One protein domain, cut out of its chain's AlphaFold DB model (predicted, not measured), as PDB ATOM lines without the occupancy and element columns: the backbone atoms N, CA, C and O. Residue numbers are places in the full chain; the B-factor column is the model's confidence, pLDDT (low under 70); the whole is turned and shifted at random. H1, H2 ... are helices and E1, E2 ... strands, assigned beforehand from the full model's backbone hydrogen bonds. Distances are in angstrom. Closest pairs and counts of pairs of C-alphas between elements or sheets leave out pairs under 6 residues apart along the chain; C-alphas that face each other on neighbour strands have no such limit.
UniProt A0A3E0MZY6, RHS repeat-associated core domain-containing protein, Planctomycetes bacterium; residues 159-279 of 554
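AT A GLANCE: This is residues 159 to 279 of the 554 residues of the protein "RHS repeat-associated core domain-containing protein" of Planctomycetes bacterium (UniProt A0A3E0MZY6). One antiparallel sheet of five strands, E1 to E5, curled like part of a barrel but far from closed, curls round residues 243 to 250 of the long helix H2, and H3 crosses H2 on the same face of the sheet. The small helix H1 is off the sheet, and two long stretches, residues 170 to 193 and 205 to 217, hold no named element. The printed part has 121 residues, with three named helices and five named strands in the order H1 E1 E2 E3 E4 E5 H2 H3; the sheet's order is E1 E2 E3 E4 E5. The class is mixed, helices and strands, with under half of the residues in named elements. The whole is compact and rounded, with a radius of gyration of the C-alphas of 13.5 A and spans of 35 by 29 by 27 A.

HOW THE PARTS SIT: H1, residues 166 to 169, is not on the sheet. E1, residues 194 to 197, and E2, residues 200 to 204, form a hairpin, with N 195 and O 202 2.9 A apart, within hydrogen-bond range. E3, residues 218 to 224, is antiparallel to E2, with N 203 and O 219 at 3.0 A. E4, residues 229 to 232, follows with N 231 and O 223 at 2.9 A, and E5, residues 240 to 242, with N 230 and O 241 at 2.7 A. These strands make a meander, each the antiparallel neighbour of the one before. H2, residues 243 to 256, is on the sheet; its closest C-alphas to E4 are those of Ile 243 and Val 230, 6.0 A. H3, residues 268 to 277, touches H2 about perpendicular at 76 degrees, with the C-alphas of Phe 253 and Ala 275 closest at 5.0 A. H1 and H2 are apart. Every O i to N i+4 pair is within hydrogen-bond range in H3 and 7 of 10 in H2; H1 is too short for such a pair.

IN THESE COORDINATES: H1 begins at C-alpha 166, (6.690, 13.370, 17.336), and is 6.0 A long. E1 is 10.3 A long, E2 12.7 A, E3 14.7 A, E4 9.3 A and E5 7.1 A. H2 runs 21.0 A from C-alpha 243 at (24.858, -3.979, 21.296). H3 is 14.2 A long and ends at C-alpha 277, (12.036, -7.875, 26.823).

THE WHOLE: The two C-alphas farthest apart, those of Gln 226 and Ser 261, are 38.6 A apart. The printed part has no cut. The links H1 to E1, E2 to E3 and H2 to H3 are long. The mean pLDDT of the printed part is 70.8; residues 168 to 170, 205 to 218, 235 to 238 and 249 to 279 are under 70.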
ATOM      1  N   TRP A 159      16.400  13.181   8.425       97.44
ATOM      2  CA  TRP A 159      15.160  12.579   7.936       97.44
ATOM      3  C   TRP A 159      14.444  13.499   6.940       97.44
ATOM      4  O   TRP A 159      14.416  14.722   7.126       97.44
ATOM      5  N   ALA A 160      13.841  12.901   5.909       96.38
ATOM      6  CA  ALA A 160      13.050  13.596   4.893       96.38
ATOM      7  C   ALA A 160      11.669  14.035   5.422       96.38
ATOM      8  O   ALA A 160      11.102  15.021   4.950       96.38
ATOM      9  N   SER A 161      11.148  13.346   6.441       94.69
ATOM     10  CA  SER A 161       9.886  13.653   7.118       94.69
ATOM     11  C   SER A 161      10.078  13.886   8.619       94.69
ATOM     12  O   SER A 161      11.096  13.504   9.202       94.69
ATOM     13  N   GLU A 162       9.092  14.539   9.242       91.88
ATOM     14  CA  GLU A 162       9.013  14.622  10.703       91.88
ATOM     15  C   GLU A 162       8.878  13.219  11.304       91.88
ATOM     16  O   GLU A 162       8.299  12.319  10.693       91.88
ATOM     17  N   ASP A 163       9.417  13.048  12.509       88.25
ATOM     18  CA  ASP A 163       9.264  11.835  13.297       88.25
ATOM     19  C   ASP A 163       7.778  11.488  13.516       88.25
ATOM     20  O   ASP A 163       7.061  12.295  14.117       88.25
ATOM     21  N   PRO A 164       7.303  10.306  13.073       82.38
ATOM     22  CA  PRO A 164       5.917   9.889  13.260       82.38
ATOM     23  C   PRO A 164       5.483   9.804  14.727       82.38
ATOM     24  O   PRO A 164       4.302   9.993  15.017       82.38
ATOM     25  N   ILE A 165       6.411   9.554  15.660       72.69
ATOM     26  CA  ILE A 165       6.107   9.559  17.102       72.69
ATOM     27  C   ILE A 165       6.241  10.964  17.720       72.69
ATOM     28  O   ILE A 165       5.979  11.168  18.906       72.69
ATOM     29  N   GLY A 166       6.592  11.976  16.921       75.56
ATOM     30  CA  GLY A 166       6.690  13.370  17.336       75.56
ATOM     31  C   GLY A 166       7.692  13.571  18.474       75.56
ATOM     32  O   GLY A 166       8.737  12.929  18.538       75.56
ATOM     33  N   PHE A 167       7.363  14.450  19.424       73.19
ATOM     34  CA  PHE A 167       8.241  14.728  20.570       73.19
ATOM     35  C   PHE A 167       8.423  13.527  21.513       73.19
ATOM     36  O   PHE A 167       9.325  13.541  22.350       73.19
ATOM     37  N   ALA A 168       7.635  12.456  21.353       64.19
ATOM     38  CA  ALA A 168       7.872  11.216  22.084       64.19
ATOM     39  C   ALA A 168       9.209  10.547  21.722       64.19
ATOM     40  O   ALA A 168       9.740   9.807  22.549       64.19
ATOM     41  N   ALA A 169       9.780  10.847  20.547       66.31
ATOM     42  CA  ALA A 169      11.115  10.394  20.144       66.31
ATOM     43  C   ALA A 169      12.233  10.909  21.057       66.31
ATOM     44  O   ALA A 169      13.351  10.402  21.055       66.31
ATOM     45  N   GLY A 170      11.962  11.939  21.853       66.00
ATOM     46  CA  GLY A 170      12.983  12.520  22.703       66.00
ATOM     47  C   GLY A 170      13.893  13.535  22.059       66.00
ATOM     48  O   GLY A 170      14.989  13.794  22.570       66.00
ATOM     49  N   ASP A 171      13.434  14.105  20.953       71.56
ATOM     50  CA  ASP A 171      14.110  15.193  20.284       71.56
ATOM     51  C   ASP A 171      13.121  16.298  19.903       71.56
ATOM     52  O   ASP A 171      12.137  16.082  19.198       71.56
ATOM     53  N   ALA A 172      13.431  17.525  20.317       79.00
ATOM     54  CA  ALA A 172      12.733  18.723  19.867       79.00
ATOM     55  C   ALA A 172      12.914  19.005  18.359       79.00
ATOM     56  O   ALA A 172      12.182  19.815  17.793       79.00
ATOM     57  N   ASN A 173      13.903  18.388  17.701       83.12
ATOM     58  CA  ASN A 173      14.054  18.428  16.249       83.12
ATOM     59  C   ASN A 173      13.604  17.096  15.637       83.12
ATOM     60  O   ASN A 173      14.381  16.146  15.580       83.12
ATOM     61  N   LEU A 174      12.387  17.088  15.094       86.75
ATOM     62  CA  LEU A 174      11.730  15.907  14.524       86.75
ATOM     63  C   LEU A 174      12.381  15.363  13.243       86.75
ATOM     64  O   LEU A 174      11.933  14.355  12.713       86.75
ATOM     65  N   TYR A 175      13.430  16.009  12.739       91.38
ATOM     66  CA  TYR A 175      14.145  15.575  11.543       91.38
ATOM     67  C   TYR A 175      15.573  15.117  11.824       91.38
ATOM     68  O   TYR A 175      16.290  14.725  10.904       91.38
ATOM     69  N   ARG A 176      16.042  15.222  13.070       91.38
ATOM     70  CA  ARG A 176      17.444  14.971  13.391       91.38
ATOM     71  C   ARG A 176      17.764  13.484  13.282       91.38
ATOM     72  O   ARG A 176      17.097  12.659  13.892       91.38
ATOM     73  N   TYR A 177      18.841  13.160  12.575       92.00
ATOM     74  CA  TYR A 177      19.356  11.799  12.531       92.00
ATOM     75  C   TYR A 177      20.297  11.540  13.714       92.00
ATOM     76  O   TYR A 177      21.306  12.234  13.880       92.00
ATOM     77  N   VAL A 178      19.951  10.561  14.559       87.62
ATOM     78  CA  VAL A 178      20.806   9.999  15.630       87.62
ATOM     79  C   VAL A 178      21.476  11.080  16.502       87.62
ATOM     80  O   VAL A 178      22.663  11.018  16.834       87.62
ATOM     81  N   GLY A 179      20.753  12.152  16.838       83.50
ATOM     82  CA  GLY A 179      21.279  13.217  17.701       83.50
ATOM     83  C   GLY A 179      22.483  13.979  17.127       83.50
ATOM     84  O   GLY A 179      23.268  14.524  17.904       83.50
ATOM     85  N   ASN A 180      22.665  13.992  15.799       87.06
ATOM     86  CA  ASN A 180      23.873  14.470  15.106       87.06
ATOM     87  C   ASN A 180      25.161  13.726  15.517       87.06
ATOM     88  O   ASN A 180      26.263  14.267  15.407       87.06
ATOM     89  N   GLY A 181      25.035  12.491  16.009       87.06
ATOM     90  CA  GLY A 181      26.148  11.609  16.362       87.06
ATOM     91  C   GLY A 181      26.184  10.333  15.519       87.06
ATOM     92  O   GLY A 181      26.250   9.251  16.112       87.06
ATOM     93  N   PRO A 182      26.156  10.426  14.176       88.81
ATOM     94  CA  PRO A 182      25.942   9.279  13.298       88.81
ATOM     95  C   PRO A 182      27.061   8.237  13.369       88.81
ATOM     96  O   PRO A 182      26.798   7.077  13.127       88.81
ATOM     97  N   THR A 183      28.278   8.583  13.802       87.19
ATOM     98  CA  THR A 183      29.392   7.621  13.949       87.19
ATOM     99  C   THR A 183      29.244   6.659  15.133       87.19
ATOM    100  O   THR A 183      29.974   5.672  15.250       87.19
ATOM    101  N   ASN A 184      28.321   6.967  16.047       81.75
ATOM    102  CA  ASN A 184      28.182   6.311  17.342       81.75
ATOM    103  C   ASN A 184      26.813   5.652  17.541       81.75
ATOM    104  O   ASN A 184      26.540   5.142  18.630       81.75
ATOM    105  N   GLY A 185      25.927   5.698  16.551       83.12
ATOM    106  CA  GLY A 185      24.573   5.173  16.670       83.12
ATOM    107  C   GLY A 185      23.949   4.901  15.315       83.12
ATOM    108  O   GLY A 185      24.435   5.365  14.292       83.12
ATOM    109  N   VAL A 186      22.886   4.114  15.336       87.00
ATOM    110  CA  VAL A 186      22.083   3.779  14.160       87.00
ATOM    111  C   VAL A 186      20.620   3.857  14.561       87.00
ATOM    112  O   VAL A 186      20.299   3.590  15.725       87.00
ATOM    113  N   ASP A 187      19.768   4.216  13.610       90.50
ATOM    114  CA  ASP A 187      18.309   4.241  13.746       90.50
ATOM    115  C   ASP A 187      17.717   3.235  12.748       90.50
ATOM    116  O   ASP A 187      17.470   3.588  11.594       90.50
ATOM    117  N   PRO A 188      17.595   1.955  13.129       84.62
ATOM    118  CA  PRO A 188      17.147   0.910  12.213       84.62
ATOM    119  C   PRO A 188      15.696   1.127  11.745       84.62
ATOM    120  O   PRO A 188      15.351   0.911  10.587       84.62
ATOM    121  N   THR A 189      14.834   1.625  12.625       84.19
ATOM    122  CA  THR A 189      13.384   1.678  12.395       84.19
ATOM    123  C   THR A 189      12.915   2.997  11.802       84.19
ATOM    124  O   THR A 189      11.766   3.105  11.382       84.19
ATOM    125  N   GLY A 190      13.763   4.022  11.827       88.12
ATOM    126  CA  GLY A 190      13.346   5.383  11.558       88.12
ATOM    127  C   GLY A 190      12.424   5.938  12.641       88.12
ATOM    128  O   GLY A 190      11.704   6.880  12.345       88.12
ATOM    129  N   LEU A 191      12.413   5.407  13.864       81.56
ATOM    130  CA  LEU A 191      11.598   5.907  14.987       81.56
ATOM    131  C   LEU A 191      12.424   6.124  16.254       81.56
ATOM    132  O   LEU A 191      12.121   6.996  17.066       81.56
ATOM    133  N   ASP A 192      13.442   5.298  16.455       76.25
ATOM    134  CA  ASP A 192      14.233   5.252  17.668       76.25
ATOM    135  C   ASP A 192      15.662   4.805  17.371       76.25
ATOM    136  O   ASP A 192      15.945   4.022  16.467       76.25
ATOM    137  N   TYR A 193      16.605   5.279  18.182       78.25
ATOM    138  CA  TYR A 193      17.999   4.933  17.964       78.25
ATOM    139  C   TYR A 193      18.740   4.585  19.246       78.25
ATOM    140  O   TYR A 193      18.495   5.111  20.340       78.25
ATOM    141  N   VAL A 194      19.717   3.696  19.071       77.31
ATOM    142  CA  VAL A 194      20.646   3.270  20.113       77.31
ATOM    143  C   VAL A 194      22.020   3.837  19.787       77.31
ATOM    144  O   VAL A 194      22.560   3.631  18.699       77.31
ATOM    145  N   THR A 195      22.612   4.551  20.744       82.12
ATOM    146  CA  THR A 195      23.938   5.161  20.600       82.12
ATOM    147  C   THR A 195      24.877   4.733  21.720       82.12
ATOM    148  O   THR A 195      24.453   4.466  22.844       82.12
ATOM    149  N   SER A 196      26.178   4.690  21.434       79.94
ATOM    150  CA  SER A 196      27.214   4.465  22.437       79.94
ATOM    151  C   SER A 196      28.141   5.672  22.566       79.94
ATOM    152  O   SER A 196      28.619   6.224  21.582       79.94
ATOM    153  N   LYS A 197      28.409   6.119  23.795       79.94
ATOM    154  CA  LYS A 197      29.308   7.250  24.058       79.94
ATOM    155  C   LYS A 197      30.048   7.035  25.368       79.94
ATOM    156  O   LYS A 197      29.432   6.754  26.389       79.94
ATOM    157  N   GLY A 198      31.375   7.164  25.349       80.69
ATOM    158  CA  GLY A 198      32.200   7.061  26.561       80.69
ATOM    159  C   GLY A 198      32.083   5.714  27.291       80.69
ATOM    160  O   GLY A 198      32.095   5.690  28.517       80.69
ATOM    161  N   GLY A 199      31.917   4.605  26.557       82.81
ATOM    162  CA  GLY A 199      31.721   3.271  27.142       82.81
ATOM    163  C   GLY A 199      30.330   3.044  27.746       82.81
ATOM    164  O   GLY A 199      30.123   2.078  28.477       82.81
ATOM    165  N   LYS A 200      29.368   3.926  27.465       84.38
ATOM    166  CA  LYS A 200      27.966   3.811  27.879       84.38
ATOM    167  C   LYS A 200      27.067   3.642  26.668       84.38
ATOM    168  O   LYS A 200      27.398   4.155  25.600       84.38
ATOM    169  N   VAL A 201      25.951   2.941  26.844       82.25
ATOM    170  CA  VAL A 201      24.908   2.805  25.822       82.25
ATOM    171  C   VAL A 201      23.680   3.575  26.258       82.25
ATOM    172  O   VAL A 201      23.241   3.474  27.406       82.25
ATOM    173  N   TYR A 202      23.145   4.336  25.316       80.19
ATOM    174  CA  TYR A 202      21.982   5.171  25.494       80.19
ATOM    175  C   TYR A 202      20.905   4.802  24.479       80.19
ATOM    176  O   TYR A 202      21.209   4.567  23.310       80.19
ATOM    177  N   TRP A 203      19.658   4.815  24.937       77.19
ATOM    178  CA  TRP A 203      18.464   4.810  24.094       77.19
ATOM    179  C   TRP A 203      17.796   6.178  24.257       77.19
ATOM    180  O   TRP A 203      17.639   6.632  25.395       77.19
ATOM    181  N   GLN A 204      17.505   6.894  23.171       71.12
ATOM    182  CA  GLN A 204      16.945   8.245  23.287       71.12
ATOM    183  C   GLN A 204      15.418   8.216  23.355       71.12
ATOM    184  O   GLN A 204      14.808   7.619  22.479       71.12
ATOM    185  N   THR A 205      14.852   8.878  24.376       58.34
ATOM    186  CA  THR A 205      13.436   9.276  24.505       58.34
ATOM    187  C   THR A 205      13.346  10.475  25.502       58.34
ATOM    188  O   THR A 205      14.178  10.569  26.408       58.34
ATOM    189  N   GLU A 206      12.426  11.450  25.348       47.97
ATOM    190  CA  GLU A 206      12.310  12.637  26.246       47.97
ATOM    191  C   GLU A 206      11.482  12.335  27.494       47.97
ATOM    192  O   GLU A 206      10.256  12.262  27.434       47.97
ATOM    193  N   GLU A 207      12.118  12.276  28.659       41.00
ATOM    194  CA  GLU A 207      11.373  12.282  29.915       41.00
ATOM    195  C   GLU A 207      10.789  13.688  30.182       41.00
ATOM    196  O   GLU A 207      11.527  14.674  30.252       41.00
ATOM    197  N   ASP A 208       9.458  13.753  30.305       37.97
ATOM    198  CA  ASP A 208       8.600  14.934  30.482       37.97
ATOM    199  C   ASP A 208       9.229  16.166  31.176       37.97
ATOM    200  O   ASP A 208       9.633  16.128  32.343       37.97
ATOM    201  N   GLY A 209       9.099  17.326  30.516       39.59
ATOM    202  CA  GLY A 209       8.843  18.601  31.200       39.59
ATOM    203  C   GLY A 209       9.894  19.710  31.054       39.59
ATOM    204  O   GLY A 209      10.736  19.921  31.923       39.59
ATOM    205  N   TYR A 210       9.734  20.531  30.012       40.03
ATOM    206  CA  TYR A 210      10.038  21.978  29.969       40.03
ATOM    207  C   TYR A 210      11.436  22.501  30.351       40.03
ATOM    208  O   TYR A 210      11.598  23.706  30.551       40.03
ATOM    209  N   THR A 211      12.485  21.682  30.342       39.72
ATOM    210  CA  THR A 211      13.858  22.217  30.296       39.72
ATOM    211  C   THR A 211      14.730  21.361  29.395       39.72
ATOM    212  O   THR A 211      15.189  20.296  29.794       39.72
ATOM    213  N   TYR A 212      14.968  21.853  28.174       40.25
ATOM    214  CA  TYR A 212      15.939  21.296  27.235       40.25
ATOM    215  C   TYR A 212      17.284  21.101  27.943       40.25
ATOM    216  O   TYR A 212      17.964  22.067  28.299       40.25
ATOM    217  N   ASN A 213      17.654  19.842  28.173       45.03
ATOM    218  CA  ASN A 213      18.977  19.465  28.636       45.03
ATOM    219  C   ASN A 213      19.588  18.490  27.615       45.03
ATOM    220  O   ASN A 213      19.214  17.315  27.610       45.03
ATOM    221  N   PRO A 214      20.538  18.945  26.778       46.12
ATOM    222  CA  PRO A 214      21.115  18.136  25.700       46.12
ATOM    223  C   PRO A 214      21.899  16.898  26.188       46.12
ATOM    224  O   PRO A 214      22.264  16.029  25.389       46.12
ATOM    225  N   ASP A 215      22.130  16.770  27.500       44.25
ATOM    226  CA  ASP A 215      22.794  15.618  28.112       44.25
ATOM    227  C   ASP A 215      21.862  14.676  28.892       44.25
ATOM    228  O   ASP A 215      22.333  13.643  29.365       44.25
ATOM    229  N   ARG A 216      20.556  14.974  29.019       45.22
ATOM    230  CA  ARG A 216      19.621  14.171  29.842       45.22
ATOM    231  C   ARG A 216      18.466  13.479  29.105       45.22
ATOM    232  O   ARG A 216      17.807  12.668  29.737       45.22
ATOM    233  N   ALA A 217      18.272  13.695  27.802       59.06
ATOM    234  CA  ALA A 217      17.288  12.950  26.986       59.06
ATOM    235  C   ALA A 217      17.758  11.530  26.581       59.06
ATOM    236  O   ALA A 217      17.126  10.827  25.802       59.06
ATOM    237  N   ARG A 218      18.931  11.122  27.068       67.50
ATOM    238  CA  ARG A 218      19.554   9.834  26.788       67.50
ATOM    239  C   ARG A 218      19.340   8.927  27.993       67.50
ATOM    240  O   ARG A 218      19.972   9.133  29.030       67.50
ATOM    241  N   HIS A 219      18.498   7.907  27.861       71.50
ATOM    242  CA  HIS A 219      18.389   6.880  28.887       71.50
ATOM    243  C   HIS A 219      19.650   6.026  28.854       71.50
ATOM    244  O   HIS A 219      19.842   5.246  27.924       71.50
ATOM    245  N   GLU A 220      20.536   6.187  29.841       83.31
ATOM    246  CA  GLU A 220      21.663   5.268  30.024       83.31
ATOM    247  C   GLU A 220      21.095   3.891  30.365       83.31
ATOM    248  O   GLU A 220      20.710   3.618  31.504       83.31
ATOM    249  N   ILE A 221      21.023   3.022  29.363       80.50
ATOM    250  CA  ILE A 221      20.477   1.676  29.523       80.50
ATOM    251  C   ILE A 221      21.533   0.696  30.019       80.50
ATOM    252  O   ILE A 221      21.178  -0.349  30.558       80.50
ATOM    253  N   GLY A 222      22.822   1.022  29.881       84.81
ATOM    254  CA  GLY A 222      23.898   0.158  30.345       84.81
ATOM    255  C   GLY A 222      25.307   0.647  30.022       84.81
ATOM    256  O   GLY A 222      25.522   1.716  29.452       84.81
ATOM    257  N   SER A 223      26.288  -0.176  30.390       88.62
ATOM    258  CA  SER A 223      27.712   0.058  30.107       88.62
ATOM    259  C   SER A 223      28.206  -0.899  29.022       88.62
ATOM    260  O   SER A 223      27.983  -2.105  29.134       88.62
ATOM    261  N   LEU A 224      28.866  -0.367  27.991       86.69
ATOM    262  CA  LEU A 224      29.418  -1.113  26.859       86.69
ATOM    263  C   LEU A 224      30.808  -1.662  27.203       86.69
ATOM    264  O   LEU A 224      31.722  -0.902  27.528       86.69
ATOM    265  N   GLY A 225      30.967  -2.979  27.116       82.75
ATOM    266  CA  GLY A 225      32.264  -3.642  27.162       82.75
ATOM    267  C   GLY A 225      33.018  -3.526  25.835       82.75
ATOM    268  O   GLY A 225      32.430  -3.301  24.781       82.75
ATOM    269  N   GLN A 226      34.340  -3.714  25.878       80.25
ATOM    270  CA  GLN A 226      35.184  -3.761  24.671       80.25
ATOM    271  C   GLN A 226      34.826  -4.931  23.737       80.25
ATOM    272  O   GLN A 226      35.188  -4.917  22.569       80.25
ATOM    273  N   ASP A 227      34.116  -5.929  24.260       75.12
ATOM    274  CA  ASP A 227      33.595  -7.104  23.564       75.12
ATOM    275  C   ASP A 227      32.259  -6.844  22.843       75.12
ATOM    276  O   ASP A 227      31.626  -7.792  22.390       75.12
ATOM    277  N   GLY A 228      31.787  -5.590  22.785       73.25
ATOM    278  CA  GLY A 228      30.481  -5.242  22.212       73.25
ATOM    279  C   GLY A 228      29.295  -5.610  23.113       73.25
ATOM    280  O   GLY A 228      28.139  -5.381  22.753       73.25
ATOM    281  N   VAL A 229      29.554  -6.154  24.309       79.06
ATOM    282  CA  VAL A 229      28.511  -6.592  25.239       79.06
ATOM    283  C   VAL A 229      28.137  -5.465  26.189       79.06
ATOM    284  O   VAL A 229      28.946  -4.959  26.966       79.06
ATOM    285  N   VAL A 230      26.861  -5.113  26.181       76.94
ATOM    286  CA  VAL A 230      26.252  -4.147  27.082       76.94
ATOM    287  C   VAL A 230      25.785  -4.852  28.345       76.94
ATOM    288  O   VAL A 230      25.014  -5.811  28.299       76.94
ATOM    289  N   THR A 231      26.238  -4.360  29.492       85.19
ATOM    290  CA  THR A 231      25.667  -4.720  30.795       85.19
ATOM    291  C   THR A 231      24.546  -3.739  31.107       85.19
ATOM    292  O   THR A 231      24.822  -2.563  31.349       85.19
ATOM    293  N   LEU A 232      23.301  -4.214  31.047       76.56
ATOM    294  CA  LEU A 232      22.102  -3.405  31.236       76.56
ATOM    295  C   LEU A 232      21.898  -3.044  32.712       76.56
ATOM    296  O   LEU A 232      22.135  -3.861  33.605       76.56
ATOM    297  N   ASN A 233      21.414  -1.831  32.956       78.56
ATOM    298  CA  ASN A 233      21.041  -1.359  34.285       78.56
ATOM    299  C   ASN A 233      19.806  -2.129  34.795       78.56
ATOM    300  O   ASN A 233      18.916  -2.479  34.016       78.56
ATOM    301  N   GLU A 234      19.726  -2.386  36.109       75.12
ATOM    302  CA  GLU A 234      18.631  -3.172  36.714       75.12
ATOM    303  C   GLU A 234      17.240  -2.597  36.411       75.12
ATOM    304  O   GLU A 234      16.280  -3.345  36.233       75.12
ATOM    305  N   GLU A 235      17.141  -1.272  36.286       68.62
ATOM    306  CA  GLU A 235      15.905  -0.570  35.938       68.62
ATOM    307  C   GLU A 235      15.315  -1.013  34.590       68.62
ATOM    308  O   GLU A 235      14.093  -1.061  34.444       68.62
ATOM    309  N   TYR A 236      16.162  -1.412  33.638       64.44
ATOM    310  CA  TYR A 236      15.760  -1.882  32.311       64.44
ATOM    311  C   TYR A 236      15.712  -3.416  32.207       64.44
ATOM    312  O   TYR A 236      15.696  -3.974  31.113       64.44
ATOM    313  N   GLY A 237      15.676  -4.110  33.351       59.53
ATOM    314  CA  GLY A 237      15.618  -5.572  33.434       59.53
ATOM    315  C   GLY A 237      16.970  -6.252  33.667       59.53
ATOM    316  O   GLY A 237      16.995  -7.460  33.901       59.53
ATOM    317  N   GLY A 238      18.072  -5.492  33.670       68.12
ATOM    318  CA  GLY A 238      19.420  -6.009  33.905       68.12
ATOM    319  C   GLY A 238      19.902  -7.023  32.858       68.12
ATOM    320  O   GLY A 238      19.264  -7.269  31.834       68.12
ATOM    321  N   GLY A 239      21.059  -7.632  33.117       70.94
ATOM    322  CA  GLY A 239      21.631  -8.683  32.269       70.94
ATOM    323  C   GLY A 239      22.678  -8.189  31.268       70.94
ATOM    324  O   GLY A 239      23.118  -7.043  31.305       70.94
ATOM    325  N   ARG A 240      23.130  -9.100  30.402       72.94
ATOM    326  CA  ARG A 240      24.155  -8.847  29.381       72.94
ATOM    327  C   ARG A 240      23.567  -9.116  28.002       72.94
ATOM    328  O   ARG A 240      22.978 -10.179  27.807       72.94
ATOM    329  N   ARG A 241      23.727  -8.180  27.069       71.06
ATOM    330  CA  ARG A 241      23.269  -8.299  25.673       71.06
ATOM    331  C   ARG A 241      24.316  -7.733  24.730       71.06
ATOM    332  O   ARG A 241      25.017  -6.806  25.123       71.06
ATOM    333  N   HIS A 242      24.443  -8.266  23.519       77.62
ATOM    334  CA  HIS A 242      25.286  -7.606  22.526       77.62
ATOM    335  C   HIS A 242      24.631  -6.284  22.107       77.62
ATOM    336  O   HIS A 242      23.404  -6.185  22.115       77.62
ATOM    337  N   ILE A 243      25.414  -5.262  21.756       74.81
ATOM    338  CA  ILE A 243      24.858  -3.979  21.296       74.81
ATOM    339  C   ILE A 243      23.953  -4.156  20.068       74.81
ATOM    340  O   ILE A 243      22.939  -3.475  19.943       74.81
ATOM    341  N   ASP A 244      24.252  -5.144  19.231       74.12
ATOM    342  CA  ASP A 244      23.422  -5.479  18.074       74.12
ATOM    343  C   ASP A 244      22.073  -6.099  18.459       74.12
ATOM    344  O   ASP A 244      21.070  -5.829  17.805       74.12
ATOM    345  N   ASP A 245      22.001  -6.840  19.572       72.88
ATOM    346  CA  ASP A 245      20.720  -7.342  20.093       72.88
ATOM    347  C   ASP A 245      19.833  -6.191  20.600       72.88
ATOM    348  O   ASP A 245      18.607  -6.310  20.648       72.88
ATOM    349  N   LEU A 246      20.444  -5.082  21.038       75.19
ATOM    350  CA  LEU A 246      19.717  -3.889  21.475       75.19
ATOM    351  C   LEU A 246      19.146  -3.133  20.279       75.19
ATOM    352  O   LEU A 246      17.985  -2.739  20.332       75.19
ATOM    353  N   ARG A 247      19.925  -3.000  19.199       75.06
ATOM    354  CA  ARG A 247      19.448  -2.470  17.910       75.06
ATOM    355  C   ARG A 247      18.262  -3.299  17.392       75.06
ATOM    356  O   ARG A 247      17.239  -2.743  17.026       75.06
ATOM    357  N   ASP A 248      18.342  -4.625  17.508       72.19
ATOM    358  CA  ASP A 248      17.274  -5.568  17.130       72.19
ATOM    359  C   ASP A 248      16.034  -5.546  18.037       72.19
ATOM    360  O   ASP A 248      14.929  -5.918  17.639       72.19
ATOM    361  N   SER A 249      16.179  -5.067  19.268       69.38
ATOM    362  CA  SER A 249      15.050  -4.963  20.192       69.38
ATOM    363  C   SER A 249      14.040  -3.891  19.760       69.38
ATOM    364  O   SER A 249      12.848  -4.066  20.016       69.38
ATOM    365  N   ALA A 250      14.498  -2.831  19.085       66.94
ATOM    366  CA  ALA A 250      13.650  -1.795  18.501       66.94
ATOM    367  C   ALA A 250      12.770  -2.364  17.379       66.94
ATOM    368  O   ALA A 250      11.547  -2.386  17.510       66.94
ATOM    369  N   ASP A 251      13.382  -2.941  16.340       66.06
ATOM    370  CA  ASP A 251      12.679  -3.567  15.210       66.06
ATOM    371  C   ASP A 251      11.604  -4.554  15.678       66.06
ATOM    372  O   ASP A 251      10.465  -4.545  15.205       66.06
ATOM    373  N   LYS A 252      11.933  -5.415  16.646       68.38
ATOM    374  CA  LYS A 252      10.981  -6.393  17.194       68.38
ATOM    375  C   LYS A 252       9.807  -5.747  17.912       68.38
ATOM    376  O   LYS A 252       8.707  -6.291  17.864       68.38
ATOM    377  N   PHE A 253      10.039  -4.642  18.612       67.69
ATOM    378  CA  PHE A 253       8.981  -3.926  19.308       67.69
ATOM    379  C   PHE A 253       7.976  -3.348  18.311       67.69
ATOM    380  O   PHE A 253       6.784  -3.613  18.438       67.69
ATOM    381  N   TRP A 254       8.452  -2.645  17.287       67.62
ATOM    382  CA  TRP A 254       7.582  -1.988  16.308       67.62
ATOM    383  C   TRP A 254       6.843  -2.974  15.403       67.62
ATOM    384  O   TRP A 254       5.678  -2.758  15.085       67.62
ATOM    385  N   ASN A 255       7.426  -4.144  15.126       64.62
ATOM    386  CA  ASN A 255       6.709  -5.239  14.463       64.62
ATOM    387  C   ASN A 255       5.490  -5.759  15.260       64.62
ATOM    388  O   ASN A 255       4.591  -6.367  14.681       64.62
ATOM    389  N   LEU A 256       5.452  -5.567  16.584       58.00
ATOM    390  CA  LEU A 256       4.309  -5.949  17.423       58.00
ATOM    391  C   LEU A 256       3.249  -4.846  17.527       58.00
ATOM    392  O   LEU A 256       2.117  -5.139  17.913       58.00
ATOM    393  N   PHE A 257       3.612  -3.605  17.200       56.84
ATOM    394  CA  PHE A 257       2.755  -2.425  17.280       56.84
ATOM    395  C   PHE A 257       2.809  -1.659  15.955       56.84
ATOM    396  O   PHE A 257       3.424  -0.598  15.875       56.84
ATOM    397  N   PRO A 258       2.193  -2.220  14.903       50.94
ATOM    398  CA  PRO A 258       2.299  -1.677  13.556       50.94
ATOM    399  C   PRO A 258       1.608  -0.324  13.376       50.94
ATOM    400  O   PRO A 258       1.968   0.433  12.478       50.94
ATOM    401  N   ASP A 259       0.622  -0.024  14.222       56.28
ATOM    402  CA  ASP A 259      -0.038   1.272  14.260       56.28
ATOM    403  C   ASP A 259       0.512   2.093  15.431       56.28
ATOM    404  O   ASP A 259       0.297   1.788  16.607       56.28
ATOM    405  N   ILE A 260       1.245   3.151  15.087       51.53
ATOM    406  CA  ILE A 260       1.873   4.068  16.038       51.53
ATOM    407  C   ILE A 260       0.820   4.829  16.862       51.53
ATOM    408  O   ILE A 260       1.092   5.222  17.997       51.53
ATOM    409  N   SER A 261      -0.394   5.014  16.332       53.06
ATOM    410  CA  SER A 261      -1.452   5.783  16.998       53.06
ATOM    411  C   SER A 261      -2.027   5.095  18.243       53.06
ATOM    412  O   SER A 261      -2.586   5.766  19.114       53.06
ATOM    413  N   ASP A 262      -1.826   3.782  18.371       43.59
ATOM    414  CA  ASP A 262      -2.291   2.981  19.507       43.59
ATOM    415  C   ASP A 262      -1.342   3.024  20.723       43.59
ATOM    416  O   ASP A 262      -1.661   2.482  21.791       43.59
ATOM    417  N   LEU A 263      -0.170   3.658  20.591       50.91
ATOM    418  CA  LEU A 263       0.873   3.663  21.615       50.91
ATOM    419  C   LEU A 263       0.850   4.926  22.486       50.91
ATOM    420  O   LEU A 263       0.910   6.059  22.019       50.91
ATOM    421  N   ASP A 264       0.810   4.712  23.804       53.62
ATOM    422  CA  ASP A 264       0.926   5.766  24.812       53.62
ATOM    423  C   ASP A 264       2.400   5.964  25.193       53.62
ATOM    424  O   ASP A 264       2.979   5.163  25.934       53.62
ATOM    425  N   PHE A 265       3.002   7.046  24.698       55.09
ATOM    426  CA  PHE A 265       4.396   7.399  24.978       55.09
ATOM    427  C   PHE A 265       4.603   8.192  26.278       55.09
ATOM    428  O   PHE A 265       5.692   8.717  26.502       55.09
ATOM    429  N   SER A 266       3.603   8.285  27.160       52.31
ATOM    430  CA  SER A 266       3.739   9.026  28.426       52.31
ATOM    431  C   SER A 266       4.730   8.403  29.425       52.31
ATOM    432  O   SER A 266       5.228   9.097  30.307       52.31
ATOM    433  N   ASP A 267       5.051   7.109  29.296       56.75
ATOM    434  CA  ASP A 267       6.146   6.448  30.025       56.75
ATOM    435  C   ASP A 267       7.091   5.764  29.032       56.75
ATOM    436  O   ASP A 267       6.941   4.595  28.670       56.75
ATOM    437  N   GLN A 268       8.114   6.490  28.602       59.00
ATOM    438  CA  GLN A 268       9.067   5.971  27.627       59.00
ATOM    439  C   GLN A 268      10.000   4.899  28.208       59.00
ATOM    440  O   GLN A 268      10.457   4.009  27.490       59.00
ATOM    441  N   ARG A 269      10.227   4.881  29.532       64.31
ATOM    442  CA  ARG A 269      10.984   3.789  30.172       64.31
ATOM    443  C   ARG A 269      10.213   2.476  30.089       64.31
ATOM    444  O   ARG A 269      10.824   1.406  30.085       64.31
ATOM    445  N   TRP A 270       8.878   2.509  30.085       58.94
ATOM    446  CA  TRP A 270       8.060   1.321  29.827       58.94
ATOM    447  C   TRP A 270       8.272   0.784  28.406       58.94
ATOM    448  O   TRP A 270       8.485  -0.421  28.266       58.94
ATOM    449  N   TYR A 271       8.303   1.654  27.394       62.75
ATOM    450  CA  TYR A 271       8.563   1.257  26.007       62.75
ATOM    451  C   TYR A 271       9.958   0.621  25.857       62.75
ATOM    452  O   TYR A 271      10.052  -0.513  25.388       62.75
ATOM    453  N   ILE A 272      11.016   1.257  26.383       65.50
ATOM    454  CA  ILE A 272      12.390   0.720  26.332       65.50
ATOM    455  C   ILE A 272      12.454  -0.662  27.001       65.50
ATOM    456  O   ILE A 272      13.044  -1.603  26.473       65.50
ATOM    457  N   ARG A 273      11.800  -0.832  28.159       66.25
ATOM    458  CA  ARG A 273      11.698  -2.140  28.833       66.25
ATOM    459  C   ARG A 273      10.948  -3.173  27.994       66.25
ATOM    460  O   ARG A 273      11.331  -4.340  28.001       66.25
ATOM    461  N   GLY A 274       9.887  -2.759  27.306       60.50
ATOM    462  CA  GLY A 274       9.121  -3.600  26.391       60.50
ATOM    463  C   GLY A 274       9.974  -4.087  25.225       60.50
ATOM    464  O   GLY A 274      10.045  -5.294  24.989       60.50
ATOM    465  N   ALA A 275      10.688  -3.176  24.565       65.06
ATOM    466  CA  ALA A 275      11.609  -3.502  23.482       65.06
ATOM    467  C   ALA A 275      12.685  -4.496  23.948       65.06
ATOM    468  O   ALA A 275      12.824  -5.587  23.392       65.06
ATOM    469  N   LEU A 276      13.354  -4.202  25.069       65.44
ATOM    470  CA  LEU A 276      14.397  -5.055  25.653       65.44
ATOM    471  C   LEU A 276      13.914  -6.437  26.124       65.44
ATOM    472  O   LEU A 276      14.733  -7.349  26.291       65.44
ATOM    473  N   ALA A 277      12.617  -6.606  26.392       57.44
ATOM    474  CA  ALA A 277      12.036  -7.875  26.823       57.44
ATOM    475  C   ALA A 277      11.725  -8.824  25.651       57.44
ATOM    476  O   ALA A 277      11.681 -10.038  25.855       57.44
ATOM    477  N   ASN A 278      11.555  -8.304  24.432       52.66
ATOM    478  CA  ASN A 278      11.104  -9.066  23.260       52.66
ATOM    479  C   ASN A 278      12.239  -9.735  22.455       52.66
ATOM    480  O   ASN A 278      12.003 -10.323  21.401       52.66
ATOM    481  N   SER A 279      13.481  -9.724  22.946       48.53
ATOM    482  CA  SER A 279      14.664 -10.098  22.159       48.53
ATOM    483  C   SER A 279      14.835 -11.608  21.849       48.53
ATOM    484  O   SER A 279      15.747 -11.969  21.109       48.53
TER     485      SER A 279